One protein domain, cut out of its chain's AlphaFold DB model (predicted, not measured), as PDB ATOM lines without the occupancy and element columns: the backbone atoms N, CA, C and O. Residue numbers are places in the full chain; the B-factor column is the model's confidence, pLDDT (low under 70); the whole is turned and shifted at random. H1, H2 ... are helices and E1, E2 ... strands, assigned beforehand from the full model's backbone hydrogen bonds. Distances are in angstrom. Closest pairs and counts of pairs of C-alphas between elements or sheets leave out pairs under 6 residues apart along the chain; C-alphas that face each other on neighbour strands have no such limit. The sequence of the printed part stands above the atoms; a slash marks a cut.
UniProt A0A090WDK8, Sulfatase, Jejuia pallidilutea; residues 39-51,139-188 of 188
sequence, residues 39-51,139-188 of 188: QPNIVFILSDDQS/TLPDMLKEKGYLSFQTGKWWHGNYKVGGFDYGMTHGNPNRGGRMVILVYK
ATOM      1  N   GLN A  39     604.234 226.119 888.837       86.06
ATOM      2  CA  GLN A  39     605.645 226.191 889.162       86.06
ATOM      3  C   GLN A  39     606.440 225.425 888.089       86.06
ATOM      4  O   GLN A  39     606.098 224.273 887.801       86.06
ATOM      5  N   PRO A  40     607.437 226.059 887.447       92.56
ATOM      6  CA  PRO A  40     608.147 225.447 886.333       92.56
ATOM      7  C   PRO A  40     609.063 224.337 886.837       92.56
ATOM      8  O   PRO A  40     609.635 224.464 887.918       92.56
ATOM      9  N   ASN A  41     609.261 223.292 886.033       93.19
ATOM     10  CA  ASN A  41     610.363 222.353 886.249       93.19
ATOM     11  C   ASN A  41     611.700 223.050 885.960       93.19
ATOM     12  O   ASN A  41     611.773 223.904 885.075       93.19
ATOM     13  N   ILE A  42     612.757 222.671 886.680       93.44
ATOM     14  CA  ILE A  42     614.078 223.292 886.556       93.44
ATOM     15  C   ILE A  42     615.084 222.226 886.121       93.44
ATOM     16  O   ILE A  42     615.356 221.262 886.832       93.44
ATOM     17  N   VAL A  43     615.678 222.417 884.946       93.12
ATOM     18  CA  VAL A  43     616.744 221.558 884.425       93.12
ATOM     19  C   VAL A  43     618.048 222.344 884.463       93.12
ATOM     20  O   VAL A  43     618.151 223.391 883.829       93.12
ATOM     21  N   PHE A  44     619.041 221.846 885.201       93.00
ATOM     22  CA  PHE A  44     620.350 222.482 885.323       93.00
ATOM     23  C   PHE A  44     621.443 221.568 884.760       93.00
ATOM     24  O   PHE A  44     621.853 220.574 885.368       93.00
ATOM     25  N   ILE A  45     621.906 221.910 883.559       91.69
ATOM     26  CA  ILE A  45     622.958 221.188 882.842       91.69
ATOM     27  C   ILE A  45     624.278 221.908 883.095       91.69
ATOM     28  O   ILE A  45     624.388 223.103 882.832       91.69
ATOM     29  N   LEU A  46     625.276 221.175 883.588       91.25
ATOM     30  CA  LEU A  46     626.584 221.727 883.916       91.25
ATOM     31  C   LEU A  46     627.686 220.918 883.232       91.25
ATOM     32  O   LEU A  46     627.840 219.722 883.491       91.25
ATOM     33  N   SER A  47     628.468 221.574 882.378       90.00
ATOM     34  CA  SER A  47     629.691 221.000 881.822       90.00
ATOM     35  C   SER A  47     630.871 221.174 882.782       90.00
ATOM     36  O   SER A  47     630.884 222.043 883.652       90.00
ATOM     37  N   ASP A  48     631.854 220.290 882.649       89.50
ATOM     38  CA  ASP A  48     633.055 220.230 883.480       89.50
ATOM     39  C   ASP A  48     634.259 220.505 882.579       89.50
ATOM     40  O   ASP A  48     634.342 219.935 881.490       89.50
ATOM     41  N   ASP A  49     635.148 221.393 883.025       89.81
ATOM     42  CA  ASP A  49     636.347 221.843 882.302       89.81
ATOM     43  C   ASP A  49     636.090 222.410 880.889       89.81
ATOM     44  O   ASP A  49     636.931 222.276 880.002       89.81
ATOM     45  N   GLN A  50     634.947 223.074 880.678       90.94
ATOM     46  CA  GLN A  50     634.631 223.750 879.416       90.94
ATOM     47  C   GLN A  50     634.867 225.265 879.510       90.94
ATOM     48  O   GLN A  50     634.359 225.934 880.413       90.94
ATOM     49  N   SER A  51     635.641 225.805 878.571       92.25
ATOM     50  CA  SER A  51     635.923 227.235 878.432       92.25
ATOM     51  C   SER A  51     634.846 227.935 877.601       92.25
ATOM     52  O   SER A  51     634.186 227.336 876.756       92.25
ATOM     53  N   THR A 139     621.182 224.185 901.028       96.25
ATOM     54  CA  THR A 139     621.448 224.049 899.594       96.25
ATOM     55  C   THR A 139     620.227 224.407 898.743       96.25
ATOM     56  O   THR A 139     619.093 224.447 899.215       96.25
ATOM     57  N   LEU A 140     620.446 224.659 897.453       95.62
ATOM     58  CA  LEU A 140     619.406 224.934 896.469       95.62
ATOM     59  C   LEU A 140     618.360 223.803 896.422       95.62
ATOM     60  O   LEU A 140     617.172 224.126 896.438       95.62
ATOM     61  N   PRO A 141     618.737 222.505 896.415       95.12
ATOM     62  CA  PRO A 141     617.778 221.417 896.599       95.12
ATOM     63  C   PRO A 141     616.938 221.532 897.873       95.12
ATOM     64  O   PRO A 141     615.723 221.386 897.781       95.12
ATOM     65  N   ASP A 142     617.534 221.872 899.023       95.62
ATOM     66  CA  ASP A 142     616.778 222.053 900.274       95.62
ATOM     67  C   ASP A 142     615.747 223.184 900.140       95.62
ATOM     68  O   ASP A 142     614.567 223.009 900.447       95.62
ATOM     69  N   MET A 143     616.166 224.329 899.592       95.75
ATOM     70  CA  MET A 143     615.293 225.491 899.382       95.75
ATOM     71  C   MET A 143     614.151 225.206 898.396       95.75
ATOM     72  O   MET A 143     613.052 225.746 898.532       95.75
ATOM     73  N   LEU A 144     614.403 224.393 897.367       95.19
ATOM     74  CA  LEU A 144     613.385 223.994 896.394       95.19
ATOM     75  C   LEU A 144     612.432 222.954 896.988       95.19
ATOM     76  O   LEU A 144     611.222 223.030 896.759       95.19
ATOM     77  N   LYS A 145     612.941 222.042 897.817       94.69
ATOM     78  CA  LYS A 145     612.136 221.060 898.545       94.69
ATOM     79  C   LYS A 145     611.118 221.719 899.471       94.69
ATOM     80  O   LYS A 145     609.955 221.318 899.470       94.69
ATOM     81  N   GLU A 146     611.498 222.785 900.176       94.56
ATOM     82  CA  GLU A 146     610.565 223.601 900.975       94.56
ATOM     83  C   GLU A 146     609.411 224.188 900.143       94.56
ATOM     84  O   GLU A 146     608.334 224.468 900.669       94.56
ATOM     85  N   LYS A 147     609.609 224.351 898.829       93.56
ATOM     86  CA  LYS A 147     608.600 224.844 897.880       93.56
ATOM     87  C   LYS A 147     607.806 223.728 897.196       93.56
ATOM     88  O   LYS A 147     606.972 224.038 896.348       93.56
ATOM     89  N   GLY A 148     608.029 222.467 897.567       93.56
ATOM     90  CA  GLY A 148     607.315 221.308 897.032       93.56
ATOM     91  C   GLY A 148     607.931 220.700 895.772       93.56
ATOM     92  O   GLY A 148     607.234 219.982 895.060       93.56
ATOM     93  N   TYR A 149     609.203 220.988 895.487       95.44
ATOM     94  CA  TYR A 149     609.943 220.331 894.411       95.44
ATOM     95  C   TYR A 149     610.593 219.024 894.876       95.44
ATOM     96  O   TYR A 149     610.990 218.886 896.032       95.44
ATOM     97  N   LEU A 150     610.770 218.104 893.932       95.06
ATOM     98  CA  LEU A 150     611.619 216.926 894.033       95.06
ATOM     99  C   LEU A 150     612.910 217.134 893.247       95.06
ATOM    100  O   LEU A 150     612.914 217.572 892.099       95.06
ATOM    101  N   SER A 151     614.035 216.757 893.832       94.81
ATOM    102  CA  SER A 151     615.347 216.960 893.224       94.81
ATOM    103  C   SER A 151     616.057 215.638 892.925       94.81
ATOM    104  O   SER A 151     616.033 214.688 893.706       94.81
ATOM    105  N   PHE A 152     616.711 215.565 891.770       94.12
ATOM    106  CA  PHE A 152     617.472 214.405 891.325       94.12
ATOM    107  C   PHE A 152     618.814 214.818 890.738       94.12
ATOM    108  O   PHE A 152     618.908 215.595 889.789       94.12
ATOM    109  N   GLN A 153     619.877 214.234 891.270       92.56
ATOM    110  CA  GLN A 153     621.226 214.454 890.778       92.56
ATOM    111  C   GLN A 153     621.694 213.271 889.932       92.56
ATOM    112  O   GLN A 153     621.678 212.122 890.362       92.56
ATOM    113  N   THR A 154     622.210 213.540 888.739       87.94
ATOM    114  CA  THR A 154     622.996 212.557 887.994       87.94
ATOM    115  C   THR A 154     624.354 213.112 887.601       87.94
ATOM    116  O   THR A 154     624.585 214.322 887.569       87.94
ATOM    117  N   GLY A 155     625.299 212.201 887.368       84.75
ATOM    118  CA  GLY A 155     626.623 212.547 886.895       84.75
ATOM    119  C   GLY A 155     627.688 212.795 887.953       84.75
ATOM    120  O   GLY A 155     627.795 212.056 888.929       84.75
ATOM    121  N   LYS A 156     628.548 213.793 887.709       83.94
ATOM    122  CA  LYS A 156     629.686 214.122 888.576       83.94
ATOM    123  C   LYS A 156     629.181 214.788 889.850       83.94
ATOM    124  O   LYS A 156     628.471 215.777 889.777       83.94
ATOM    125  N   TRP A 157     629.590 214.287 891.008       87.31
ATOM    126  CA  TRP A 157     629.386 214.967 892.286       87.31
ATOM    127  C   TRP A 157     630.586 214.700 893.195       87.31
ATOM    128  O   TRP A 157     630.930 213.548 893.459       87.31
ATOM    129  N   TRP A 158     631.271 215.767 893.619       85.62
ATOM    130  CA  TRP A 158     632.541 215.666 894.356       85.62
ATOM    131  C   TRP A 158     632.370 215.371 895.845       85.62
ATOM    132  O   TRP A 158     633.278 214.819 896.465       85.62
ATOM    133  N   HIS A 159     631.218 215.704 896.425       87.94
ATOM    134  CA  HIS A 159     631.014 215.676 897.874       87.94
ATOM    135  C   HIS A 159     630.470 214.329 898.377       87.94
ATOM    136  O   HIS A 159     629.853 214.250 899.429       87.94
ATOM    137  N   GLY A 160     630.722 213.243 897.640       86.31
ATOM    138  CA  GLY A 160     630.358 211.892 898.055       86.31
ATOM    139  C   GLY A 160     628.960 211.488 897.602       86.31
ATOM    140  O   GLY A 160     628.714 211.345 896.406       86.31
ATOM    141  N   ASN A 161     628.068 211.204 898.547       90.00
ATOM    142  CA  ASN A 161     626.692 210.820 898.236       90.00
ATOM    143  C   ASN A 161     625.888 212.053 897.781       90.00
ATOM    144  O   ASN A 161     626.109 213.144 898.301       90.00
ATOM    145  N   TYR A 162     624.950 211.898 896.842       91.69
ATOM    146  CA  TYR A 162     624.080 212.995 896.398       91.69
ATOM    147  C   TYR A 162     623.341 213.666 897.566       91.69
ATOM    148  O   TYR A 162     623.161 214.878 897.558       91.69
ATOM    149  N   LYS A 163     623.002 212.919 898.624       93.12
ATOM    150  CA  LYS A 163     622.325 213.460 899.811       93.12
ATOM    151  C   LYS A 163     623.119 214.552 900.526       93.12
ATOM    152  O   LYS A 163     622.517 215.418 901.139       93.12
ATOM    153  N   VAL A 164     624.449 214.547 900.399       92.06
ATOM    154  CA  VAL A 164     625.320 215.609 900.939       92.06
ATOM    155  C   VAL A 164     625.001 216.968 900.310       92.06
ATOM    156  O   VAL A 164     625.206 217.999 900.933       92.06
ATOM    157  N   GLY A 165     624.516 216.980 899.066       92.19
ATOM    158  CA  GLY A 165     624.081 218.192 898.376       92.19
ATOM    159  C   GLY A 165     622.591 218.502 898.522       92.19
ATOM    160  O   GLY A 165     622.100 219.297 897.732       92.19
ATOM    161  N   GLY A 166     621.871 217.835 899.431       93.38
ATOM    162  CA  GLY A 166     620.437 218.057 899.660       93.38
ATOM    163  C   GLY A 166     619.498 217.397 898.642       93.38
ATOM    164  O   GLY A 166     618.285 217.565 898.729       93.38
ATOM    165  N   PHE A 167     620.016 216.633 897.672       94.50
ATOM    166  CA  PHE A 167     619.171 216.016 896.643       94.50
ATOM    167  C   PHE A 167     618.307 214.870 897.206       94.50
ATOM    168  O   PHE A 167     618.795 214.034 897.972       94.50
ATOM    169  N   ASP A 168     617.045 214.777 896.774       94.12
ATOM    170  CA  ASP A 168     616.120 213.707 897.192       94.12
ATOM    171  C   ASP A 168     616.507 212.357 896.587       94.12
ATOM    172  O   ASP A 168     616.457 211.313 897.245       94.12
ATOM    173  N   TYR A 169     616.949 212.395 895.333       93.25
ATOM    174  CA  TYR A 169     617.371 211.241 894.561       93.25
ATOM    175  C   TYR A 169     618.703 211.515 893.864       93.25
ATOM    176  O   TYR A 169     619.074 212.658 893.589       93.25
ATOM    177  N   GLY A 170     619.422 210.458 893.495       89.81
ATOM    178  CA  GLY A 170     620.547 210.632 892.595       89.81
ATOM    179  C   GLY A 170     621.352 209.381 892.293       89.81
ATOM    180  O   GLY A 170     621.164 208.319 892.885       89.81
ATOM    181  N   MET A 171     622.263 209.519 891.332       85.56
ATOM    182  CA  MET A 171     623.119 208.433 890.851       85.56
ATOM    183  C   MET A 171     624.478 208.388 891.552       85.56
ATOM    184  O   MET A 171     625.130 207.335 891.555       85.56
ATOM    185  N   THR A 172     624.935 209.490 892.156       81.38
ATOM    186  CA  THR A 172     626.235 209.503 892.830       81.38
ATOM    187  C   THR A 172     626.113 208.997 894.261       81.38
ATOM    188  O   THR A 172     625.536 209.630 895.138       81.38
ATOM    189  N   HIS A 173     626.719 207.842 894.518       76.06
ATOM    190  CA  HIS A 173     626.691 207.185 895.828       76.06
ATOM    191  C   HIS A 173     627.987 207.405 896.633       76.06
ATOM    192  O   HIS A 173     628.166 206.794 897.681       76.06
ATOM    193  N   GLY A 174     628.922 208.218 896.123       64.31
ATOM    194  CA  GLY A 174     630.274 208.366 896.678       64.31
ATOM    195  C   GLY A 174     631.243 207.235 896.307       64.31
ATOM    196  O   GLY A 174     632.295 207.097 896.929       64.31
ATOM    197  N   ASN A 175     630.911 206.417 895.299       58.44
ATOM    198  CA  ASN A 175     631.783 205.344 894.819       58.44
ATOM    199  C   ASN A 175     632.717 205.849 893.696       58.44
ATOM    200  O   ASN A 175     632.223 206.150 892.608       58.44
ATOM    201  N   PRO A 176     634.050 205.878 893.902       53.12
ATOM    202  CA  PRO A 176     635.007 206.383 892.914       53.12
ATOM    203  C   PRO A 176     635.096 205.544 891.630       53.12
ATOM    204  O   PRO A 176     635.651 206.015 890.645       53.12
ATOM    205  N   ASN A 177     634.545 204.327 891.609       50.94
ATOM    206  CA  ASN A 177     634.586 203.446 890.437       50.94
ATOM    207  C   ASN A 177     633.471 203.737 889.416       50.94
ATOM    208  O   ASN A 177     633.429 203.115 888.358       50.94
ATOM    209  N   ARG A 178     632.539 204.643 889.730       50.62
ATOM    210  CA  ARG A 178     631.444 205.043 888.841       50.62
ATOM    211  C   ARG A 178     631.679 206.487 888.402       50.62
ATOM    212  O   ARG A 178     631.245 207.416 889.074       50.62
ATOM    213  N   GLY A 179     632.432 206.670 887.315       43.06
ATOM    214  CA  GLY A 179     632.632 207.984 886.694       43.06
ATOM    215  C   GLY A 179     631.306 208.572 886.199       43.06
ATOM    216  O   GLY A 179     630.416 207.831 885.786       43.06
ATOM    217  N   GLY A 180     631.157 209.895 886.249       40.03
ATOM    218  CA  GLY A 180     629.943 210.580 885.803       40.03
ATOM    219  C   GLY A 180     630.226 212.004 885.328       40.03
ATOM    220  O   GLY A 180     631.211 212.604 885.749       40.03
ATOM    221  N   ARG A 181     629.353 212.527 884.458       44.94
ATOM    222  CA  ARG A 181     629.275 213.927 883.985       44.94
ATOM    223  C   ARG A 181     627.945 214.522 884.444       44.94
ATOM    224  O   ARG A 181     626.943 213.836 884.286       44.94
ATOM    225  N   MET A 182     627.949 215.706 885.061       49.19
ATOM    226  CA  MET A 182     626.846 216.232 885.888       49.19
ATOM    227  C   MET A 182     625.627 216.727 885.098       49.19
ATOM    228  O   MET A 182     625.744 217.575 884.223       49.19
ATOM    229  N   VAL A 183     624.445 216.251 885.482       52.56
ATOM    230  CA  VAL A 183     623.155 216.868 885.156       52.56
ATOM    231  C   VAL A 183     622.346 216.897 886.450       52.56
ATOM    232  O   VAL A 183     622.129 215.856 887.070       52.56
ATOM    233  N   ILE A 184     621.925 218.079 886.890       59.44
ATOM    234  CA  ILE A 184     620.945 218.203 887.969       59.44
ATOM    235  C   ILE A 184     619.578 218.362 887.317       59.44
ATOM    236  O   ILE A 184     619.360 219.250 886.493       59.44
ATOM    237  N   LEU A 185     618.643 217.516 887.721       59.34
ATOM    238  CA  LEU A 185     617.251 217.617 887.333       59.34
ATOM    239  C   LEU A 185     616.429 217.923 888.582       59.34
ATOM    240  O   LEU A 185     616.479 217.174 889.552       59.34
ATOM    241  N   VAL A 186     615.680 219.022 888.581       60.00
ATOM    242  CA  VAL A 186     614.707 219.315 889.635       60.00
ATOM    243  C   VAL A 186     613.315 219.313 889.011       60.00
ATOM    244  O   VAL A 186     613.008 220.089 888.105       60.00
ATOM    245  N   TYR A 187     612.479 218.405 889.489       59.31
ATOM    246  CA  TYR A 187     611.111 218.191 889.034       59.31
ATOM    247  C   TYR A 187     610.123 218.581 890.133       59.31
ATOM    248  O   TYR A 187     610.501 218.762 891.286       59.31
ATOM    249  N   LYS A 188     608.848 218.696 889.786       54.03
ATOM    250  CA  LYS A 188     607.762 218.611 890.761       54.03
ATOM    251  C   LYS A 188     607.355 217.157 890.986       54.03
ATOM    252  O   LYS A 188     607.339 216.405 889.987       54.03
TER     253      LYS A 188
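AT A GLANCE: This is residues 39 to 51 and 139 to 188 of the 188 residues of the protein "Sulfatase" of Jejuia pallidilutea (UniProt A0A090WDK8). With little regular structure, this is a small antiparallel sheet of three strands, ordered E1, E3, E2, with helix H1 over one face. The printed part has 63 residues, 24 in named elements, E1, H1, E2, H2, E3, mixed in class. It is compact, radius of gyration of the C-alphas 11.8 A, spanning 35 by 26 by 15 A.

HOW THE PARTS SIT: Start at E1, residues 42 to 45, antiparallel to E3, residues 183 to 187; N 44 and O 184 are within hydrogen-bond range, 2.9 A. H1, residues 140 to 145, is on the sheet at a height of 8.8 A. E2, residues 150 to 154, is antiparallel to E3, with N 152 and O 185 at 2.7 A. H2, residues 162 to 165, only grazes the sheet. Every O i to N i+4 pair in H1 is within hydrogen-bond range; H2 is too short for one.

IN THESE COORDINATES: Find C-alpha 42 at (614.078, 223.292, 886.556), where E1 begins. E2 runs 13.6 A; E3 runs 12.7 A to C-alpha 187 at (611.111, 218.191, 889.034).

THE WHOLE: Residues 52 to 138 are cut out, leaving 25.8 A between C-alphas 51 and 139. H2 to E3 is a long link. Residues 174 to 188 have pLDDT under 70.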